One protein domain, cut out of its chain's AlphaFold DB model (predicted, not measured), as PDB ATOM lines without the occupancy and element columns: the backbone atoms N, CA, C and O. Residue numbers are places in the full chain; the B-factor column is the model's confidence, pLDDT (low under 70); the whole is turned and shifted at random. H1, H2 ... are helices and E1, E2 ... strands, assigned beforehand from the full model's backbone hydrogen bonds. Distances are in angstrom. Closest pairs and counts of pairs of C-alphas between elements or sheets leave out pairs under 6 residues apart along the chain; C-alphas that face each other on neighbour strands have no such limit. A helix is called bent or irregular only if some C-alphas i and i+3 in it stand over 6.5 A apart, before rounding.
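What this domain is: This is residues 25 to 119 of the 174 residues of an uncharacterized protein of Oxalobacteraceae bacterium (UniProt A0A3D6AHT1). A small closed barrel of five strands, E1 to E5, makes the core, and two helices, H1 and the short H2, pack on its outside at one end of the longest axis. At the other end of that axis the loop of the hairpin E2 and E3, residues 71 to 79, reaches away from the barrel. The printed part has 95 residues, with the order E1, H1, H2, E2, E3, E4, E5 along the chain; round the ring run E1, E2, E3, E5, E4 and back to E1, with mixed pairing. The class is mixed, helices and strands. The whole is compact, with a radius of gyration of the C-alphas of 12.2 A, and rounded, with spans of 34 by 27 by 21 A.

Where its parts are: E1, residues 25 to 33, starts at C-alpha 25 (34.448, 42.191, -36.796), is 20.5 A long and bends by 62 degrees at residue 30. H1, residues 42 to 53, is 17.7 A long and irregular, with C-alphas 43 and 46 at 7.3 A. H2 is residues 58 to 62, and E2 is residues 66 to 70, 13.4 A long. E3, residues 80 to 84, and E4, residues 96 to 100, are each 13.3 A long. E5, residues 112 to 118, is 17.7 A long and ends at C-alpha 118 (36.216, 52.440, -43.758).

How they stand to each other: E1 pairs antiparallel with E4 over its residues 25 to 29, where N 26 and O 99 are 2.9 A apart, and with E2 over residues 29 to 33, where N 31 and O 68 are 2.8 A apart. E2 and E3 are an antiparallel hairpin, with N 67 and O 83 at 2.8 A. E3 and E5 are parallel, with N 113 and O 82 at 3.0 A. E5 and E4, a hairpin, are antiparallel, with N 116 and O 98 at 2.8 A. E2 and E4 are apart. H1 is on the barrel and outside it, over E3, at a height over the sheet of 8.5 A; its local plane is fitted to 6 C-alphas, only just enough. On the local plane it stands at 55 degrees to E3, slantwise to the strands. The closest C-alphas of H1 and E5, those of Phe 51 and Leu 112, are 7.4 A apart. H2 is on the barrel too, and its closest C-alpha to E2 is that of Asp 60, 7.0 A from that of Met 66. H1 and H2 are near each other, with 7 pairs of C-alphas within 10 A. In H2 every O i to N i+4 pair is within hydrogen-bond range, in H1 6 of 8.

The domain as a whole: The two C-alphas farthest apart, those of Ala 59 and Thr 75, are 36.8 A from each other. The printed part has no cut. The links E3 to E4 and E4 to E5 are long, with 11 residues each. The mean pLDDT of the printed part is 83.0; residues 71 to 79 and 106 to 109 are under 70.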
ATOM      1  N   THR A  25      34.204  41.071 -35.882       83.25
ATOM      2  CA  THR A  25      34.448  42.191 -36.796       83.25
ATOM      3  C   THR A  25      35.043  41.652 -38.080       83.25
ATOM      4  O   THR A  25      36.097  41.021 -38.053       83.25
ATOM      5  N   ILE A  26      34.386  41.938 -39.197       74.75
ATOM      6  CA  ILE A  26      34.764  41.431 -40.514       74.75
ATOM      7  C   ILE A  26      34.906  42.572 -41.516       74.75
ATOM      8  O   ILE A  26      34.450  43.699 -41.294       74.75
ATOM      9  N   TRP A  27      35.562  42.273 -42.627       78.19
ATOM     10  CA  TRP A  27      35.654  43.159 -43.780       78.19
ATOM     11  C   TRP A  27      34.640  42.718 -44.813       78.19
ATOM     12  O   TRP A  27      34.566  41.534 -45.108       78.19
ATOM     13  N   VAL A  28      33.870  43.662 -45.338       77.75
ATOM     14  CA  VAL A  28      32.796  43.402 -46.297       77.75
ATOM     15  C   VAL A  28      32.920  44.333 -47.490       77.75
ATOM     16  O   VAL A  28      33.451  45.436 -47.376       77.75
ATOM     17  N   THR A  29      32.418  43.894 -48.637       77.62
ATOM     18  CA  THR A  29      32.320  44.724 -49.845       77.62
ATOM     19  C   THR A  29      30.898  45.256 -49.989       77.62
ATOM     20  O   THR A  29      29.932  44.509 -49.805       77.62
ATOM     21  N   VAL A  30      30.757  46.535 -50.335       82.12
ATOM     22  CA  VAL A  30      29.457  47.140 -50.647       82.12
ATOM     23  C   VAL A  30      28.984  46.647 -52.009       82.12
ATOM     24  O   VAL A  30      29.551  46.990 -53.041       82.12
ATOM     25  N   VAL A  31      27.907  45.866 -52.025       80.06
ATOM     26  CA  VAL A  31      27.287  45.383 -53.266       80.06
ATOM     27  C   VAL A  31      26.329  46.428 -53.830       80.06
ATOM     28  O   VAL A  31      26.277  46.651 -55.041       80.06
ATOM     29  N   GLN A  32      25.566  47.069 -52.943       86.31
ATOM     30  CA  GLN A  32      24.581  48.080 -53.298       86.31
ATOM     31  C   GLN A  32      24.433  49.101 -52.172       86.31
ATOM     32  O   GLN A  32      24.392  48.741 -50.997       86.31
ATOM     33  N   VAL A  33      24.295  50.366 -52.557       92.69
ATOM     34  CA  VAL A  33      23.804  51.442 -51.694       92.69
ATOM     35  C   VAL A  33      22.333  51.633 -52.040       92.69
ATOM     36  O   VAL A  33      22.013  51.912 -53.197       92.69
ATOM     37  N   TYR A  34      21.436  51.426 -51.080       93.62
ATOM     38  CA  TYR A  34      20.004  51.506 -51.339       93.62
ATOM     39  C   TYR A  34      19.518  52.948 -51.370       93.62
ATOM     40  O   TYR A  34      19.780  53.745 -50.469       93.62
ATOM     41  N   THR A  35      18.738  53.257 -52.399       92.62
ATOM     42  CA  THR A  35      18.001  54.509 -52.523       92.62
ATOM     43  C   THR A  35      16.549  54.336 -52.082       92.62
ATOM     44  O   THR A  35      16.028  53.223 -51.963       92.62
ATOM     45  N   ARG A  36      15.832  55.457 -51.924       90.38
ATOM     46  CA  ARG A  36      14.374  55.426 -51.713       90.38
ATOM     47  C   ARG A  36      13.638  54.679 -52.826       90.38
ATOM     48  O   ARG A  36      12.670  53.989 -52.538       90.38
ATOM     49  N   LYS A  37      14.096  54.808 -54.076       90.88
ATOM     50  CA  LYS A  37      13.487  54.146 -55.235       90.88
ATOM     51  C   LYS A  37      13.647  52.629 -55.156       90.88
ATOM     52  O   LYS A  37      12.689  51.909 -55.411       90.88
ATOM     53  N   ASP A  38      14.822  52.151 -54.762       91.06
ATOM     54  CA  ASP A  38      15.058  50.713 -54.594       91.06
ATOM     55  C   ASP A  38      14.138  50.142 -53.505       91.06
ATOM     56  O   ASP A  38      13.489  49.116 -53.692       91.06
ATOM     57  N   MET A  39      13.980  50.867 -52.393       88.12
ATOM     58  CA  MET A  39      13.140  50.452 -51.262       88.12
ATOM     59  C   MET A  39      11.627  50.494 -51.533       88.12
ATOM     60  O   MET A  39      10.850  49.978 -50.732       88.12
ATOM     61  N   GLN A  40      11.185  51.061 -52.659       88.75
ATOM     62  CA  GLN A  40       9.784  50.988 -53.096       88.75
ATOM     63  C   GLN A  40       9.432  49.643 -53.744       88.75
ATOM     64  O   GLN A  40       8.254  49.335 -53.917       88.75
ATOM     65  N   GLN A  41      10.430  48.838 -54.117       88.88
ATOM     66  CA  GLN A  41      10.195  47.531 -54.718       88.88
ATOM     67  C   GLN A  41       9.625  46.567 -53.671       88.88
ATOM     68  O   GLN A  41      10.155  46.451 -52.567       88.88
ATOM     69  N   SER A  42       8.551  45.852 -54.021       86.75
ATOM     70  CA  SER A  42       7.801  44.998 -53.086       86.75
ATOM     71  C   SER A  42       8.667  43.943 -52.393       86.75
ATOM     72  O   SER A  42       8.468  43.665 -51.213       86.75
ATOM     73  N   PHE A  43       9.668  43.405 -53.090       86.12
ATOM     74  CA  PHE A  43      10.592  42.418 -52.532       86.12
ATOM     75  C   PHE A  43      11.520  42.982 -51.440       86.12
ATOM     76  O   PHE A  43      12.001  42.216 -50.611       86.12
ATOM     77  N   ASN A  44      11.732  44.302 -51.381       88.38
ATOM     78  CA  ASN A  44      12.527  44.952 -50.332       88.38
ATOM     79  C   ASN A  44      11.700  45.281 -49.077       88.38
ATOM     80  O   ASN A  44      12.256  45.729 -48.074       88.38
ATOM     81  N   ARG A  45      10.378  45.044 -49.096       88.75
ATOM     82  CA  ARG A  45       9.483  45.393 -47.985       88.75
ATOM     83  C   ARG A  45       9.896  44.786 -46.640       88.75
ATOM     84  O   ARG A  45       9.958  45.548 -45.679       88.75
ATOM     85  N   PRO A  46      10.245  43.488 -46.538       89.06
ATOM     86  CA  PRO A  46      10.601  42.937 -45.236       89.06
ATOM     87  C   PRO A  46      11.938  43.498 -44.720       89.06
ATOM     88  O   PRO A  46      12.148  43.561 -43.511       89.06
ATOM     89  N   VAL A  47      12.823  43.973 -45.610       87.81
ATOM     90  CA  VAL A  47      14.080  44.619 -45.211       87.81
ATOM     91  C   VAL A  47      13.790  45.996 -44.635       87.81
ATOM     92  O   VAL A  47      14.344  46.372 -43.609       87.81
ATOM     93  N   LEU A  48      12.898  46.744 -45.288       90.00
ATOM     94  CA  LEU A  48      12.463  48.061 -44.839       90.00
ATOM     95  C   LEU A  48      11.800  47.991 -43.457       90.00
ATOM     96  O   LEU A  48      12.082  48.826 -42.596       90.00
ATOM     97  N   ASP A  49      10.958  46.980 -43.235       90.06
ATOM     98  CA  ASP A  49      10.311  46.752 -41.943       90.06
ATOM     99  C   ASP A  49      11.362  46.423 -40.867       90.06
ATOM    100  O   ASP A  49      11.359  47.032 -39.797       90.06
ATOM    101  N   ARG A  50      12.329  45.543 -41.174       89.06
ATOM    102  CA  ARG A  50      13.443  45.208 -40.267       89.06
ATOM    103  C   ARG A  50      14.313  46.422 -39.935       89.06
ATOM    104  O   ARG A  50      14.655  46.634 -38.773       89.06
ATOM    105  N   PHE A  51      14.638  47.231 -40.940       91.19
ATOM    106  CA  PHE A  51      15.425  48.455 -40.800       91.19
ATOM    107  C   PHE A  51      14.708  49.483 -39.915       91.19
ATOM    108  O   PHE A  51      15.322  50.086 -39.036       91.19
ATOM    109  N   SER A  52      13.389  49.609 -40.080       92.06
ATOM    110  CA  SER A  52      12.549  50.482 -39.253       92.06
ATOM    111  C   SER A  52      12.447  49.990 -37.805       92.06
ATOM    112  O   SER A  52      12.534  50.787 -36.875       92.06
ATOM    113  N   GLN A  53      12.326  48.674 -37.591       91.94
ATOM    114  CA  GLN A  53      12.330  48.062 -36.253       91.94
ATOM    115  C   GLN A  53      13.658  48.261 -35.512       91.94
ATOM    116  O   GLN A  53      13.663  48.340 -34.286       91.94
ATOM    117  N   ALA A  54      14.771  48.376 -36.240       88.75
ATOM    118  CA  ALA A  54      16.075  48.734 -35.683       88.75
ATOM    119  C   ALA A  54      16.211  50.241 -35.360       88.75
ATOM    120  O   ALA A  54      17.277  50.691 -34.950       88.75
ATOM    121  N   GLY A  55      15.140  51.028 -35.525       92.81
ATOM    122  CA  GLY A  55      15.103  52.453 -35.188       92.81
ATOM    123  C   GLY A  55      15.592  53.382 -36.300       92.81
ATOM    124  O   GLY A  55      15.742  54.581 -36.062       92.81
ATOM    125  N   HIS A  56      15.833  52.865 -37.506       92.56
ATOM    126  CA  HIS A  56      16.205  53.688 -38.652       92.56
ATOM    127  C   HIS A  56      14.986  54.225 -39.400       92.56
ATOM    128  O   HIS A  56      13.887  53.677 -39.360       92.56
ATOM    129  N   THR A  57      15.184  55.328 -40.111       92.44
ATOM    130  CA  THR A  57      14.110  56.102 -40.733       92.44
ATOM    131  C   THR A  57      14.228  56.133 -42.255       92.44
ATOM    132  O   THR A  57      15.276  55.865 -42.846       92.44
ATOM    133  N   ALA A  58      13.161  56.573 -42.923       90.62
ATOM    134  CA  ALA A  58      13.206  56.865 -44.355       90.62
ATOM    135  C   ALA A  58      14.245  57.950 -44.716       90.62
ATOM    136  O   ALA A  58      14.739  57.972 -45.846       90.62
ATOM    137  N   ALA A  59      14.595  58.835 -43.772       92.75
ATOM    138  CA  ALA A  59      15.657  59.820 -43.958       92.75
ATOM    139  C   ALA A  59      17.043  59.155 -44.016       92.75
ATOM    140  O   ALA A  59      17.882  59.580 -44.805       92.75
ATOM    141  N   ASP A  60      17.257  58.066 -43.274       93.88
ATOM    142  CA  ASP A  60      18.510  57.303 -43.326       93.88
ATOM    143  C   ASP A  60      18.703  56.630 -44.689       93.88
ATOM    144  O   ASP A  60      19.791  56.676 -45.262       93.88
ATOM    145  N   ILE A  61      17.627  56.087 -45.265       92.19
ATOM    146  CA  ILE A  61      17.633  55.545 -46.634       92.19
ATOM    147  C   ILE A  61      17.886  56.664 -47.647       92.19
ATOM    148  O   ILE A  61      18.677  56.507 -48.572       92.19
ATOM    149  N   ALA A  62      17.238  57.820 -47.473       92.25
ATOM    150  CA  ALA A  62      17.456  58.980 -48.334       92.25
ATOM    151  C   ALA A  62      18.908  59.482 -48.300       92.25
ATOM    152  O   ALA A  62      19.397  59.969 -49.316       92.25
ATOM    153  N   ALA A  63      19.576  59.343 -47.157       92.94
ATOM    154  CA  ALA A  63      20.984  59.666 -46.966       92.94
ATOM    155  C   ALA A  63      21.942  58.558 -47.453       92.94
ATOM    156  O   ALA A  63      23.151  58.688 -47.274       92.94
ATOM    157  N   GLY A  64      21.431  57.470 -48.047       93.31
ATOM    158  CA  GLY A  64      22.244  56.361 -48.555       93.31
ATOM    159  C   GLY A  64      22.874  55.508 -47.453       93.31
ATOM    160  O   GLY A  64      23.899  54.870 -47.679       93.31
ATOM    161  N   ARG A  65      22.296  55.499 -46.244       95.19
ATOM    162  CA  ARG A  65      22.873  54.780 -45.100       95.19
ATOM    163  C   ARG A  65      22.616  53.285 -45.129       95.19
ATOM    164  O   ARG A  65      23.297  52.568 -44.412       95.19
ATOM    165  N   MET A  66      21.649  52.817 -45.908       94.88
ATOM    166  CA  MET A  66      21.300  51.404 -45.990       94.88
ATOM    167  C   MET A  66      22.055  50.733 -47.135       94.88
ATOM    168  O   MET A  66      22.014  51.194 -48.275       94.88
ATOM    169  N   LEU A  67      22.726  49.626 -46.835       92.94
ATOM    170  CA  LEU A  67      23.599  48.918 -47.759       92.94
ATOM    171  C   LEU A  67      23.183  47.455 -47.883       92.94
ATOM    172  O   LEU A  67      22.737  46.840 -46.913       92.94
ATOM    173  N   ARG A  68      23.436  46.875 -49.054       88.88
ATOM    174  CA  ARG A  68      23.682  45.440 -49.178       88.88
ATOM    175  C   ARG A  68      25.184  45.228 -49.190       88.88
ATOM    176  O   ARG A  68      25.883  45.798 -50.033       88.88
ATOM    177  N   VAL A  69      25.671  44.398 -48.283       81.56
ATOM    178  CA  VAL A  69      27.077  44.019 -48.214       81.56
ATOM    179  C   VAL A  69      27.226  42.524 -48.418       81.56
ATOM    180  O   VAL A  69      26.301  41.745 -48.192       81.56
ATOM    181  N   ALA A  70      28.408  42.122 -48.848       75.44
ATOM    182  CA  ALA A  70      28.771  40.724 -48.925       75.44
ATOM    183  C   ALA A  70      30.179  40.493 -48.380       75.44
ATOM    184  O   ALA A  70      30.967  41.431 -48.224       75.44
ATOM    185  N   CYS A  71      30.482  39.208 -48.198       64.00
ATOM    186  CA  CYS A  71      31.806  38.619 -48.050       64.00
ATOM    187  C   CYS A  71      32.396  38.662 -46.637       64.00
ATOM    188  O   CYS A  71      33.374  39.357 -46.402       64.00
ATOM    189  N   GLY A  72      31.894  37.827 -45.725       49.62
ATOM    190  CA  GLY A  72      32.749  37.285 -44.663       49.62
ATOM    191  C   GLY A  72      33.711  36.255 -45.268       49.62
ATOM    192  O   GLY A  72      33.295  35.456 -46.101       49.62
ATOM    193  N   LEU A  73      34.993  36.307 -44.920       46.72
ATOM    194  CA  LEU A  73      36.062  35.480 -45.495       46.72
ATOM    195  C   LEU A  73      35.738  33.968 -45.492       46.72
ATOM    196  O   LEU A  73      35.767  33.330 -44.445       46.72
ATOM    197  N   GLY A  74      35.508  33.393 -46.677       35.56
ATOM    198  CA  GLY A  74      35.374  31.953 -46.922       35.56
ATOM    199  C   GLY A  74      35.497  31.646 -48.419       35.56
ATOM    200  O   GLY A  74      34.967  32.379 -49.247       35.56
ATOM    201  N   THR A  75      36.243  30.599 -48.775       36.69
ATOM    202  CA  THR A  75      36.633  30.262 -50.159       36.69
ATOM    203  C   THR A  75      35.488  29.766 -51.040       36.69
ATOM    204  O   THR A  75      35.612  29.832 -52.259       36.69
ATOM    205  N   ASP A  76      34.379  29.321 -50.438       39.53
ATOM    206  CA  ASP A  76      33.381  28.497 -51.135       39.53
ATOM    207  C   ASP A  76      31.917  28.934 -50.914       39.53
ATOM    208  O   ASP A  76      31.008  28.355 -51.507       39.53
ATOM    209  N   TYR A  77      31.653  29.969 -50.099       39.41
ATOM    210  CA  TYR A  77      30.301  30.521 -49.917       39.41
ATOM    211  C   TYR A  77      30.322  32.005 -49.532       39.41
ATOM    212  O   TYR A  77      31.066  32.426 -48.647       39.41
ATOM    213  N   THR A  78      29.477  32.805 -50.182       54.38
ATOM    214  CA  THR A  78      29.348  34.240 -49.917       54.38
ATOM    215  C   THR A  78      28.353  34.473 -48.788       54.38
ATOM    216  O   THR A  78      27.151  34.300 -48.977       54.38
ATOM    217  N   TRP A  79      28.831  34.918 -47.629       69.19
ATOM    218  CA  TRP A  79      27.946  35.485 -46.612       69.19
ATOM    219  C   TRP A  79      27.546  36.909 -47.021       69.19
ATOM    220  O   TRP A  79      28.413  37.770 -47.160       69.19
ATOM    221  N   GLY A  80      26.259  37.140 -47.276       74.19
ATOM    222  CA  GLY A  80      25.669  38.455 -47.543       74.19
ATOM    223  C   GLY A  80      24.909  38.967 -46.329       74.19
ATOM    224  O   GLY A  80      24.439  38.170 -45.533       74.19
ATOM    225  N   SER A  81      24.774  40.278 -46.166       84.62
ATOM    226  CA  SER A  81      23.936  40.858 -45.115       84.62
ATOM    227  C   SER A  81      23.478  42.258 -45.515       84.62
ATOM    228  O   SER A  81      24.081  42.896 -46.385       84.62
ATOM    229  N   TYR A  82      22.427  42.761 -44.878       91.88
ATOM    230  CA  TYR A  82      22.166  44.193 -44.886       91.88
ATOM    231  C   TYR A  82      23.065  44.866 -43.862       91.88
ATOM    232  O   TYR A  82      23.387  44.320 -42.805       91.88
ATOM    233  N   ALA A  83      23.481  46.081 -44.180       93.00
ATOM    234  CA  ALA A  83      24.284  46.871 -43.274       93.00
ATOM    235  C   ALA A  83      23.829  48.316 -43.258       93.00
ATOM    236  O   ALA A  83      23.148  48.780 -44.178       93.00
ATOM    237  N   PHE A  84      24.230  49.034 -42.215       95.31
ATOM    238  CA  PHE A  84      23.920  50.445 -42.102       95.31
ATOM    239  C   PHE A  84      25.114  51.289 -41.694       95.31
ATOM    240  O   PHE A  84      25.902  50.927 -40.820       95.31
ATOM    241  N   LEU A  85      25.239  52.434 -42.353       95.81
ATOM    242  CA  LEU A  85      26.297  53.398 -42.109       95.81
ATOM    243  C   LEU A  85      26.012  54.229 -40.852       95.81
ATOM    244  O   LEU A  85      24.848  54.568 -40.582       95.81
ATOM    245  N   PRO A  86      27.055  54.640 -40.110       94.00
ATOM    246  CA  PRO A  86      26.919  55.683 -39.103       94.00
ATOM    247  C   PRO A  86      26.492  57.006 -39.759       94.00
ATOM    248  O   PRO A  86      26.668  57.220 -40.960       94.00
ATOM    249  N   ALA A  87      25.894  57.901 -38.973       90.38
ATOM    250  CA  ALA A  87      25.447  59.196 -39.479       90.38
ATOM    251  C   ALA A  87      26.625  59.997 -40.064       90.38
ATOM    252  O   ALA A  87      27.718  60.004 -39.505       90.38
ATOM    253  N   GLY A  88      26.403  60.657 -41.203       89.94
ATOM    254  CA  GLY A  88      27.426  61.447 -41.900       89.94
ATOM    255  C   GLY A  88      28.426  60.633 -42.732       89.94
ATOM    256  O   GLY A  88      29.182  61.221 -43.502       89.94
ATOM    257  N   MET A  89      28.418  59.300 -42.640       92.44
ATOM    258  CA  MET A  89      29.225  58.449 -43.510       92.44
ATOM    259  C   MET A  89      28.474  58.133 -44.806       92.44
ATOM    260  O   MET A  89      27.291  57.805 -44.791       92.44
ATOM    261  N   GLN A  90      29.195  58.196 -45.922       91.50
ATOM    262  CA  GLN A  90      28.745  57.732 -47.232       91.50
ATOM    263  C   GLN A  90      29.626  56.572 -47.676       91.50
ATOM    264  O   GLN A  90      30.810  56.534 -47.330       91.50
ATOM    265  N   ALA A  91      29.055  55.650 -48.438       89.12
ATOM    266  CA  ALA A  91      29.803  54.577 -49.065       89.12
ATOM    267  C   ALA A  91      29.481  54.506 -50.553       89.12
ATOM    268  O   ALA A  91      28.408  54.926 -50.993       89.12
ATOM    269  N   HIS A  92      30.405  53.940 -51.313       85.88
ATOM    270  CA  HIS A  92      30.222  53.662 -52.726       85.88
ATOM    271  C   HIS A  92      30.118  52.162 -52.967       85.88
ATOM    272  O   HIS A  92      30.606  51.344 -52.187       85.88
ATOM    273  N   LYS A  93      29.475  51.792 -54.076       80.00
ATOM    274  CA  LYS A  93      29.542  50.418 -54.568       80.00
ATOM    275  C   LYS A  93      31.013  50.012 -54.720       80.00
ATOM    276  O   LYS A  93      31.826  50.823 -55.154       80.00
ATOM    277  N   ASP A  94      31.311  48.767 -54.369       73.75
ATOM    278  CA  ASP A  94      32.640  48.151 -54.370       73.75
ATOM    279  C   ASP A  94      33.621  48.687 -53.306       73.75
ATOM    280  O   ASP A  94      34.757  48.216 -53.221       73.75
ATOM    281  N   GLU A  95      33.190  49.609 -52.439       79.25
ATOM    282  CA  GLU A  95      33.979  50.030 -51.279       79.25
ATOM    283  C   GLU A  95      34.107  48.891 -50.255       79.25
ATOM    284  O   GLU A  95      33.187  48.088 -50.062       79.25
ATOM    285  N   VAL A  96      35.257  48.834 -49.579       78.19
ATOM    286  CA  VAL A  96      35.523  47.868 -48.508       78.19
ATOM    287  C   VAL A  96      35.307  48.533 -47.156       78.19
ATOM    288  O   VAL A  96      35.958  49.520 -46.808       78.19
ATOM    289  N   LEU A  97      34.408  47.953 -46.369       83.25
ATOM    290  CA  LEU A  97      34.003  48.472 -45.072       83.25
ATOM    291  C   LEU A  97      34.328  47.477 -43.963       83.25
ATOM    292  O   LEU A  97      34.358  46.262 -44.169       83.25
ATOM    293  N   ARG A  98      34.536  48.001 -42.757       85.44
ATOM    294  CA  ARG A  98      34.609  47.203 -41.538       85.44
ATOM    295  C   ARG A  98      33.224  47.143 -40.916       85.44
ATOM    296  O   ARG A  98      32.640  48.181 -40.615       85.44
ATOM    297  N   LEU A  99      32.721  45.938 -40.699       87.31
ATOM    298  CA  LEU A  99      31.390  45.676 -40.170       87.31
ATOM    299  C   LEU A  99      31.488  44.857 -38.891       87.31
ATOM    300  O   LEU A  99      32.384  44.026 -38.732       87.31
ATOM    301  N   ARG A 100      30.549  45.097 -37.983       89.62
ATOM    302  CA  ARG A 100      30.410  44.357 -36.739       89.62
ATOM    303  C   ARG A 100      29.205  43.431 -36.846       89.62
ATOM    304  O   ARG A 100      28.110  43.886 -37.141       89.62
ATOM    305  N   VAL A 101      29.419  42.137 -36.624       86.31
ATOM    306  CA  VAL A 101      28.373  41.118 -36.748       86.31
ATOM    307  C   VAL A 101      27.559  41.051 -35.457       86.31
ATOM    308  O   VAL A 101      28.010  40.537 -34.427       86.31
ATOM    309  N   GLU A 102      26.364  41.615 -35.509       89.75
ATOM    310  CA  GLU A 102      25.319  41.524 -34.487       89.75
ATOM    311  C   GLU A 102      24.312  40.438 -34.871       89.75
ATOM    312  O   GLU A 102      23.981  39.572 -34.060       89.75
ATOM    313  N   GLU A 103      23.935  40.412 -36.149       87.81
ATOM    314  CA  GLU A 103      23.027  39.449 -36.750       87.81
ATOM    315  C   GLU A 103      23.805  38.612 -37.766       87.81
ATOM    316  O   GLU A 103      24.001  39.036 -38.909       87.81
ATOM    317  N   PRO A 104      24.279  37.417 -37.378       75.06
ATOM    318  CA  PRO A 104      25.126  36.602 -38.239       75.06
ATOM    319  C   PRO A 104      24.355  36.016 -39.424       75.06
ATOM    320  O   PRO A 104      24.945  35.329 -40.255       75.06
ATOM    321  N   THR A 105      23.037  36.197 -39.499       76.38
ATOM    322  CA  THR A 105      22.196  35.703 -40.588       76.38
ATOM    323  C   THR A 105      22.545  36.360 -41.921       76.38
ATOM    324  O   THR A 105      23.122  37.445 -41.991       76.38
ATOM    325  N   THR A 106      22.215  35.650 -42.991       66.50
ATOM    326  CA  THR A 106      22.427  36.080 -44.368       66.50
ATOM    327  C   THR A 106      21.381  37.118 -44.815       66.50
ATOM    328  O   THR A 106      20.406  37.380 -44.105       66.50
ATOM    329  N   ASP A 107      21.571  37.739 -45.981       60.75
ATOM    330  CA  ASP A 107      20.661  38.746 -46.546       60.75
ATOM    331  C   ASP A 107      19.288  38.169 -46.931       60.75
ATOM    332  O   ASP A 107      18.276  38.839 -46.756       60.75
ATOM    333  N   ASP A 108      19.204  36.904 -47.345       66.38
ATOM    334  CA  ASP A 108      17.931  36.172 -47.512       66.38
ATOM    335  C   ASP A 108      17.137  36.024 -46.198       66.38
ATOM    336  O   ASP A 108      15.918  35.848 -46.209       66.38
ATOM    337  N   ARG A 109      17.824  36.131 -45.058       68.62
ATOM    338  CA  ARG A 109      17.264  36.091 -43.702       68.62
ATOM    339  C   ARG A 109      17.314  37.450 -43.007       68.62
ATOM    340  O   ARG A 109      17.178  37.513 -41.785       68.62
ATOM    341  N   MET A 110      17.485  38.523 -43.777       78.25
ATOM    342  CA  MET A 110      17.408  39.912 -43.321       78.25
ATOM    343  C   MET A 110      18.369  40.275 -42.184       78.25
ATOM    344  O   MET A 110      18.027  41.122 -41.358       78.25
ATOM    345  N   GLY A 111      19.560  39.666 -42.131       81.81
ATOM    346  CA  GLY A 111      20.586  40.105 -41.183       81.81
ATOM    347  C   GLY A 111      20.890  41.589 -41.387       81.81
ATOM    348  O   GLY A 111      21.085  42.016 -42.524       81.81
ATOM    349  N   LEU A 112      20.883  42.371 -40.307       90.94
ATOM    350  CA  LEU A 112      21.162  43.804 -40.323       90.94
ATOM    351  C   LEU A 112      22.303  44.111 -39.355       90.94
ATOM    352  O   LEU A 112      22.230  43.775 -38.179       90.94
ATOM    353  N   ASN A 113      23.367  44.739 -39.851       92.38
ATOM    354  CA  ASN A 113      24.604  44.890 -39.088       92.38
ATOM    355  C   ASN A 113      25.219  46.300 -39.209       92.38
ATOM    356  O   ASN A 113      25.252  46.868 -40.307       92.38
ATOM    357  N   PRO A 114      25.761  46.880 -38.124       94.94
ATOM    358  CA  PRO A 114      26.384  48.197 -38.176       94.94
ATOM    359  C   PRO A 114      27.736  48.179 -38.894       94.94
ATOM    360  O   PRO A 114      28.616  47.349 -38.635       94.94
ATOM    361  N   VAL A 115      27.945  49.182 -39.745       94.00
ATOM    362  CA  VAL A 115      29.270  49.522 -40.268       94.00
ATOM    363  C   VAL A 115      30.040  50.312 -39.211       94.00
ATOM    364  O   VAL A 115      29.572  51.326 -38.702       94.00
ATOM    365  N   LEU A 116      31.257  49.863 -38.912       91.81
ATOM    366  CA  LEU A 116      32.172  50.514 -37.972       91.81
ATOM    367  C   LEU A 116      33.023  51.608 -38.619       91.81
ATOM    368  O   LEU A 116      33.564  52.457 -37.915       91.81
ATOM    369  N   GLY A 117      33.223  51.547 -39.933       90.38
ATOM    370  CA  GLY A 117      34.009  52.533 -40.664       90.38
ATOM    371  C   GLY A 117      34.620  51.978 -41.941       90.38
ATOM    372  O   GLY A 117      34.366  50.840 -42.341       90.38
ATOM    373  N   ARG A 118      35.442  52.812 -42.574       84.88
ATOM    374  CA  ARG A 118      36.216  52.440 -43.758       84.88
ATOM    375  C   ARG A 118      37.423  51.608 -43.361       84.88
ATOM    376  O   ARG A 118      37.924  51.725 -42.243       84.88
ATOM    377  N   VAL A 119      37.892  50.785 -44.289       74.94
ATOM    378  CA  VAL A 119      39.201  50.148 -44.162       74.94
ATOM    379  C   VAL A 119      40.198  50.981 -44.962       74.94
ATOM    380  O   VAL A 119      40.280  50.862 -46.181       74.94
TER     381      VAL A 119